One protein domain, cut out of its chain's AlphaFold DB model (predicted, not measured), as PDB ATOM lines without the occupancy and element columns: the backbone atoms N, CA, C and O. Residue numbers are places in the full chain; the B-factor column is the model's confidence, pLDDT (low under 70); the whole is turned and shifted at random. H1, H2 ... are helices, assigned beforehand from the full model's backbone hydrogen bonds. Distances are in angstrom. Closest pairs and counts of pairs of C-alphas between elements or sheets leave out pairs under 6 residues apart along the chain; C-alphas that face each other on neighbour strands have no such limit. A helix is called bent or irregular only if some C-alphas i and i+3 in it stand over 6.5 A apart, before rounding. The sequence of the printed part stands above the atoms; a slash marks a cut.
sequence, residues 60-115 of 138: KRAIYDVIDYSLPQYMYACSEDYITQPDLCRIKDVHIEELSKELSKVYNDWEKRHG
ATOM      1  N   LYS A  60     207.060 202.186 155.442       94.62
ATOM      2  CA  LYS A  60     207.536 200.992 154.729       94.62
ATOM      3  C   LYS A  60     206.726 199.756 155.113       94.62
ATOM      4  O   LYS A  60     206.316 199.007 154.234       94.62
ATOM      5  N   ARG A  61     206.477 199.549 156.412       94.44
ATOM      6  CA  ARG A  61     205.647 198.433 156.882       94.44
ATOM      7  C   ARG A  61     204.211 198.556 156.378       94.44
ATOM      8  O   ARG A  61     203.684 197.572 155.882       94.44
ATOM      9  N   ALA A  62     203.638 199.757 156.420       94.25
ATOM     10  CA  ALA A  62     202.301 200.007 155.890       94.25
ATOM     11  C   ALA A  62     202.194 199.655 154.395       94.25
ATOM     12  O   ALA A  62     201.232 199.013 153.990       94.25
ATOM     13  N   ILE A  63     203.199 200.004 153.584       91.88
ATOM     14  CA  ILE A  63     203.244 199.623 152.164       91.88
ATOM     15  C   ILE A  63     203.285 198.095 152.006       91.88
ATOM     16  O   ILE A  63     202.521 197.557 151.210       91.88
ATOM     17  N   TYR A  64     204.127 197.388 152.771       91.19
ATOM     18  CA  TYR A  64     204.147 195.919 152.738       91.19
ATOM     19  C   TYR A  64     202.798 195.317 153.119       91.19
ATOM     20  O   TYR A  64     202.320 194.423 152.430       91.19
ATOM     21  N   ASP A  65     202.156 195.830 154.168       90.69
ATOM     22  CA  ASP A  65     200.868 195.301 154.601       90.69
ATOM     23  C   ASP A  65     199.765 195.560 153.549       90.69
ATOM     24  O   ASP A  65     198.842 194.756 153.386       90.69
ATOM     25  N   VAL A  66     199.878 196.642 152.767       87.31
ATOM     26  CA  VAL A  66     199.005 196.877 151.609       87.31
ATOM     27  C   VAL A  66     199.238 195.838 150.514       87.31
ATOM     28  O   VAL A  66     198.275 195.227 150.049       87.31
ATOM     29  N   ILE A  67     200.499 195.622 150.137       84.88
ATOM     30  CA  ILE A  67     200.886 194.707 149.057       84.88
ATOM     31  C   ILE A  67     200.540 193.255 149.396       84.88
ATOM     32  O   ILE A  67     200.037 192.548 148.532       84.88
ATOM     33  N   ASP A  68     200.802 192.816 150.628       84.19
ATOM     34  CA  ASP A  68     200.721 191.401 151.001       84.19
ATOM     35  C   ASP A  68     199.346 191.008 151.569       84.19
ATOM     36  O   ASP A  68     198.956 189.839 151.488       84.19
ATOM     37  N   TYR A  69     198.599 191.955 152.155       84.75
ATOM     38  CA  TYR A  69     197.383 191.629 152.917       84.75
ATOM     39  C   TYR A  69     196.137 192.436 152.549       84.75
ATOM     40  O   TYR A  69     195.033 191.984 152.850       84.75
ATOM     41  N   SER A  70     196.269 193.605 151.914       83.31
ATOM     42  CA  SER A  70     195.107 194.481 151.673       83.31
ATOM     43  C   SER A  70     194.465 194.295 150.297       83.31
ATOM     44  O   SER A  70     193.322 194.709 150.096       83.31
ATOM     45  N   LEU A  71     195.162 193.665 149.348       78.19
ATOM     46  CA  LEU A  71     194.607 193.340 148.036       78.19
ATOM     47  C   LEU A  71     193.700 192.100 148.127       78.19
ATOM     48  O   LEU A  71     194.127 191.049 148.614       78.19
ATOM     49  N   PRO A  72     192.450 192.167 147.634       79.56
ATOM     50  CA  PRO A  72     191.621 190.978 147.479       79.56
ATOM     51  C   PRO A  72     192.287 189.953 146.553       79.56
ATOM     52  O   PRO A  72     192.885 190.327 145.545       79.56
ATOM     53  N   GLN A  73     192.119 188.655 146.835       73.38
ATOM     54  CA  GLN A  73     192.792 187.578 146.088       73.38
ATOM     55  C   GLN A  73     192.621 187.665 144.559       73.38
ATOM     56  O   GLN A  73     193.554 187.382 143.814       73.38
ATOM     57  N   TYR A  74     191.451 188.104 144.085       76.31
ATOM     58  CA  TYR A  74     191.163 188.244 142.656       76.31
ATOM     59  C   TYR A  74     191.903 189.414 141.984       76.31
ATOM     60  O   TYR A  74     192.076 189.395 140.769       76.31
ATOM     61  N   MET A  75     192.356 190.420 142.740       75.00
ATOM     62  CA  MET A  75     193.097 191.565 142.194       75.00
ATOM     63  C   MET A  75     194.555 191.222 141.885       75.00
ATOM     64  O   MET A  75     195.109 191.765 140.930       75.00
ATOM     65  N   TYR A  76     195.157 190.274 142.617       67.06
ATOM     66  CA  TYR A  76     196.522 189.810 142.334       67.06
ATOM     67  C   TYR A  76     196.663 189.182 140.943       67.06
ATOM     68  O   TYR A  76     197.738 189.227 140.359       67.06
ATOM     69  N   ALA A  77     195.584 188.602 140.407       65.88
ATOM     70  CA  ALA A  77     195.581 187.975 139.087       65.88
ATOM     71  C   ALA A  77     195.270 188.952 137.937       65.88
ATOM     72  O   ALA A  77     195.434 188.585 136.776       65.88
ATOM     73  N   CYS A  78     194.796 190.165 138.243       64.69
ATOM     74  CA  CYS A  78     194.128 191.030 137.267       64.69
ATOM     75  C   CYS A  78     194.704 192.443 137.157       64.69
ATOM     76  O   CYS A  78     194.132 193.243 136.421       64.69
ATOM     77  N   SER A  79     195.763 192.801 137.888       60.34
ATOM     78  CA  SER A  79     196.143 194.212 137.963       60.34
ATOM     79  C   SER A  79     197.648 194.465 137.880       60.34
ATOM     80  O   SER A  79     198.398 194.271 138.830       60.34
ATOM     81  N   GLU A  80     198.070 194.936 136.706       65.00
ATOM     82  CA  GLU A  80     199.387 195.551 136.476       65.00
ATOM     83  C   GLU A  80     199.435 197.004 137.003       65.00
ATOM     84  O   GLU A  80     200.503 197.604 137.074       65.00
ATOM     85  N   ASP A  81     198.284 197.564 137.402       73.62
ATOM     86  CA  ASP A  81     198.108 198.981 137.755       73.62
ATOM     87  C   ASP A  81     198.348 199.318 139.244       73.62
ATOM     88  O   ASP A  81     198.222 200.479 139.642       73.62
ATOM     89  N   TYR A  82     198.666 198.337 140.095       75.06
ATOM     90  CA  TYR A  82     198.893 198.553 141.532       75.06
ATOM     91  C   TYR A  82     200.371 198.442 141.888       75.06
ATOM     92  O   TYR A  82     201.135 197.747 141.228       75.06
ATOM     93  N   ILE A  83     200.770 199.103 142.979       78.19
ATOM     94  CA  ILE A  83     202.115 198.946 143.539       78.19
ATOM     95  C   ILE A  83     202.289 197.490 143.968       78.19
ATOM     96  O   ILE A  83     201.545 196.992 144.814       78.19
ATOM     97  N   THR A  84     203.296 196.830 143.406       79.81
ATOM     98  CA  THR A  84     203.667 195.452 143.738       79.81
ATOM     99  C   THR A  84     205.026 195.396 144.440       79.81
ATOM    100  O   THR A  84     205.735 196.399 144.540       79.81
ATOM    101  N   GLN A  85     205.430 194.218 144.935       81.19
ATOM    102  CA  GLN A  85     206.755 194.055 145.551       81.19
ATOM    103  C   GLN A  85     207.916 194.522 144.640       81.19
ATOM    104  O   GLN A  85     208.806 195.211 145.145       81.19
ATOM    105  N   PRO A  86     207.934 194.234 143.319       84.19
ATOM    106  CA  PRO A  86     208.917 194.809 142.398       84.19
ATOM    107  C   PRO A  86     208.987 196.343 142.388       84.19
ATOM    108  O   PRO A  86     210.077 196.902 142.256       84.19
ATOM    109  N   ASP A  87     207.864 197.043 142.568       82.94
ATOM    110  CA  ASP A  87     207.819 198.511 142.520       82.94
ATOM    111  C   ASP A  87     208.432 199.181 143.751       82.94
ATOM    112  O   ASP A  87     208.756 200.370 143.705       82.94
ATOM    113  N   LEU A  88     208.674 198.431 144.830       84.00
ATOM    114  CA  LEU A  88     209.306 198.947 146.046       84.00
ATOM    115  C   LEU A  88     210.667 199.594 145.773       84.00
ATOM    116  O   LEU A  88     211.017 200.569 146.432       84.00
ATOM    117  N   CYS A  89     211.415 199.112 144.773       84.31
ATOM    118  CA  CYS A  89     212.699 199.706 144.386       84.31
ATOM    119  C   CYS A  89     212.574 201.118 143.784       84.31
ATOM    120  O   CYS A  89     213.567 201.839 143.695       84.31
ATOM    121  N   ARG A  90     211.368 201.519 143.362       88.94
ATOM    122  CA  ARG A  90     211.072 202.834 142.773       88.94
ATOM    123  C   ARG A  90     210.624 203.843 143.832       88.94
ATOM    124  O   ARG A  90     210.630 205.047 143.569       88.94
ATOM    125  N   ILE A  91     210.233 203.369 145.017       90.38
ATOM    126  CA  ILE A  91     209.816 204.218 146.131       90.38
ATOM    127  C   ILE A  91     211.065 204.800 146.787       90.38
ATOM    128  O   ILE A  91     211.945 204.077 147.246       90.38
ATOM    129  N   LYS A  92     211.141 206.129 146.824       95.12
ATOM    130  CA  LYS A  92     212.258 206.847 147.439       95.12
ATOM    131  C   LYS A  92     212.089 206.892 148.954       95.12
ATOM    132  O   LYS A  92     210.969 207.066 149.435       95.12
ATOM    133  N   ASP A  93     213.202 206.874 149.682       95.44
ATOM    134  CA  ASP A  93     213.204 206.978 151.148       95.44
ATOM    135  C   ASP A  93     212.458 208.225 151.643       95.44
ATOM    136  O   ASP A  93     211.654 208.131 152.563       95.44
ATOM    137  N   VAL A  94     212.601 209.365 150.955       97.31
ATOM    138  CA  VAL A  94     211.872 210.603 151.292       97.31
ATOM    139  C   VAL A  94     210.346 210.449 151.235       97.31
ATOM    140  O   VAL A  94     209.648 211.062 152.035       97.31
ATOM    141  N   HIS A  95     209.817 209.602 150.344       96.69
ATOM    142  CA  HIS A  95     208.376 209.317 150.288       96.69
ATOM    143  C   HIS A  95     207.954 208.373 151.426       96.69
ATOM    144  O   HIS A  95     206.853 208.485 151.959       96.69
ATOM    145  N   ILE A  96     208.831 207.443 151.823       96.06
ATOM    146  CA  ILE A  96     208.596 206.557 152.972       96.06
ATOM    147  C   ILE A  96     208.586 207.370 154.268       96.06
ATOM    148  O   ILE A  96     207.736 207.140 155.128       96.06
ATOM    149  N   GLU A  97     209.507 208.322 154.415       97.44
ATOM    150  CA  GLU A  97     209.559 209.242 155.552       97.44
ATOM    151  C   GLU A  97     208.310 210.125 155.628       97.44
ATOM    152  O   GLU A  97     207.736 210.270 156.708       97.44
ATOM    153  N   GLU A  98     207.867 210.679 154.495       98.06
ATOM    154  CA  GLU A  98     206.617 211.442 154.391       98.06
ATOM    155  C   GLU A  98     205.422 210.606 154.868       98.06
ATOM    156  O   GLU A  98     204.723 211.004 155.800       98.06
ATOM    157  N   LEU A  99     205.244 209.403 154.311       97.44
ATOM    158  CA  LEU A  99     204.160 208.502 154.699       97.44
ATOM    159  C   LEU A  99     204.235 208.119 156.185       97.44
ATOM    160  O   LEU A  99     203.214 208.088 156.868       97.44
ATOM    161  N   SER A 100     205.435 207.851 156.705       97.75
ATOM    162  CA  SER A 100     205.641 207.515 158.121       97.75
ATOM    163  C   SER A 100     205.193 208.657 159.037       97.75
ATOM    164  O   SER A 100     204.516 208.414 160.038       97.75
ATOM    165  N   LYS A 101     205.518 209.910 158.686       96.88
ATOM    166  CA  LYS A 101     205.108 211.103 159.445       96.88
ATOM    167  C   LYS A 101     203.592 211.286 159.435       96.88
ATOM    168  O   LYS A 101     203.003 211.460 160.502       96.88
ATOM    169  N   GLU A 102     202.962 211.195 158.265       97.88
ATOM    170  CA  GLU A 102     201.507 211.344 158.130       97.88
ATOM    171  C   GLU A 102     200.745 210.235 158.871       97.88
ATOM    172  O   GLU A 102     199.833 210.525 159.648       97.88
ATOM    173  N   LEU A 103     201.160 208.970 158.725       97.44
ATOM    174  CA  LEU A 103     200.551 207.846 159.445       97.44
ATOM    175  C   LEU A 103     200.686 207.997 160.958       97.44
ATOM    176  O   LEU A 103     199.707 207.816 161.680       97.44
ATOM    177  N   SER A 104     201.879 208.356 161.438       96.00
ATOM    178  CA  SER A 104     202.120 208.576 162.865       96.00
ATOM    179  C   SER A 104     201.201 209.669 163.401       96.00
ATOM    180  O   SER A 104     200.527 209.467 164.408       96.00
ATOM    181  N   LYS A 105     201.098 210.805 162.705       95.25
ATOM    182  CA  LYS A 105     200.204 211.900 163.098       95.25
ATOM    183  C   LYS A 105     198.748 211.441 163.176       95.25
ATOM    184  O   LYS A 105     198.113 211.605 164.214       95.25
ATOM    185  N   VAL A 106     198.236 210.826 162.107       96.38
ATOM    186  CA  VAL A 106     196.845 210.355 162.043       96.38
ATOM    187  C   VAL A 106     196.545 209.344 163.148       96.38
ATOM    188  O   VAL A 106     195.478 209.425 163.756       96.38
ATOM    189  N   TYR A 107     197.473 208.427 163.423       94.50
ATOM    190  CA  TYR A 107     197.323 207.407 164.455       94.50
ATOM    191  C   TYR A 107     197.263 208.011 165.862       94.50
ATOM    192  O   TYR A 107     196.284 207.793 166.571       94.50
ATOM    193  N   ASN A 108     198.244 208.841 166.235       92.50
ATOM    194  CA  ASN A 108     198.260 209.480 167.556       92.50
ATOM    195  C   ASN A 108     197.031 210.401 167.743       92.50
ATOM    196  O   ASN A 108     196.433 210.438 168.819       92.50
ATOM    197  N   ASP A 109     196.599 211.120 166.699       93.69
ATOM    198  CA  ASP A 109     195.378 211.935 166.759       93.69
ATOM    199  C   ASP A 109     194.112 211.069 166.891       93.69
ATOM    200  O   ASP A 109     193.153 211.463 167.558       93.69
ATOM    201  N   TRP A 110     194.076 209.898 166.248       95.44
ATOM    202  CA  TRP A 110     192.974 208.943 166.366       95.44
ATOM    203  C   TRP A 110     192.877 208.369 167.782       95.44
ATOM    204  O   TRP A 110     191.784 208.380 168.350       95.44
ATOM    205  N   GLU A 111     193.994 207.970 168.394       93.06
ATOM    206  CA  GLU A 111     194.008 207.501 169.785       93.06
ATOM    207  C   GLU A 111     193.460 208.563 170.741       93.06
ATOM    208  O   GLU A 111     192.579 208.270 171.552       93.06
ATOM    209  N   LYS A 112     193.881 209.822 170.580       90.62
ATOM    210  CA  LYS A 112     193.362 210.954 171.364       90.62
ATOM    211  C   LYS A 112     191.859 211.144 171.203       90.62
ATOM    212  O   LYS A 112     191.153 211.279 172.200       90.62
ATOM    213  N   ARG A 113     191.347 211.123 169.966       94.31
ATOM    214  CA  ARG A 113     189.904 211.283 169.693       94.31
ATOM    215  C   ARG A 113     189.051 210.198 170.343       94.31
ATOM    216  O   ARG A 113     187.896 210.462 170.668       94.31
ATOM    217  N   HIS A 114     189.600 209.000 170.513       93.94
ATOM    218  CA  HIS A 114     188.878 207.853 171.058       93.94
ATOM    219  C   HIS A 114     189.240 207.523 172.512       93.94
ATOM    220  O   HIS A 114     188.721 206.551 173.055       93.94
ATOM    221  N   GLY A 115     190.074 208.340 173.163       88.12
ATOM    222  CA  GLY A 115     190.475 208.134 174.556       88.12
ATOM    223  C   GLY A 115     191.423 206.950 174.763       88.12
ATOM    224  O   GLY A 115     191.519 206.441 175.873       88.12
TER     225      GLY A 115
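AT A GLANCE: This is residues 60 to 115 of the 138 residues of the protein "Conserved domain protein" of Veillonella parvula ACS-068-V-Sch12 (UniProt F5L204). One long straight helix, H3, makes an arm, and its second half, residues 104 to 114, sticks out free together with Gly 115. Beside the first turns of H3 the rest of the printed part makes a small loose loop: H1 runs away from H3, the long stretch of residues 71 to 84 swings outward and folds back, and the short H2 returns toward the beginning of H3. The printed part has 56 residues with three named helices, in the order H1, H2, H3, and no named strand; the class is all helix. The whole is loose, with a radius of gyration of the C-alphas of 14.1 A, and flat, spanning 41 by 26 by 14 A.

HOW THE PARTS SIT: H3, residues 93 to 114, is the longest helix. H1, residues 60 to 70, is close to H3 but not clearly touching, with 2 pairs of C-alphas within 8 A; their closest C-alphas, those of Lys 60 and Ile 96, are 5.9 A apart. The lines of H1 and H3 are about perpendicular, at 75 degrees. H2, residues 85 to 90, is close to H1 but not clearly touching; their closest C-alphas are those of Ile 67 and Gln 85, 6.9 A apart. H1 and H2 run opposite ways at a shallow tilt of 32 degrees. H2 and H3 are apart, with no C-alpha of the one within 8 A of the other. In H1 and H3 every O i to N i+4 pair is within hydrogen-bond range, while in H2 the count is 0 of 2, beside 2 of 3 O i to N i+3 pairs.

IN THESE COORDINATES: H3 begins at C-alpha 93, at (213.204, 206.978, 151.148), and ends at C-alpha 114, at (188.878, 207.853, 171.058), 31.4 A from first to last C-alpha. H1 begins at C-alpha 60, at (207.536, 200.992, 154.729), and measures 14.4 A; it is neither bent nor irregular, but only just: C-alphas 67 and 70 are 6.3 A apart. H2 measures 10.2 A and is neither bent nor irregular, but only just, with C-alphas 86 and 89 6.5 A apart.

THE WHOLE: The two C-alphas farthest apart, those of Cys 78 and Gly 115, are 41.2 A apart. Without residues 104 to 115, the body of 44 residues spans 31 by 19 by 12 A. The link from H1 to H2 is long, with 14 residues, and that from H2 to H3 is tight, with 2. The printed part has no cut. The mean pLDDT of the printed part is 87.1, and residues 76 to 80 are under 70.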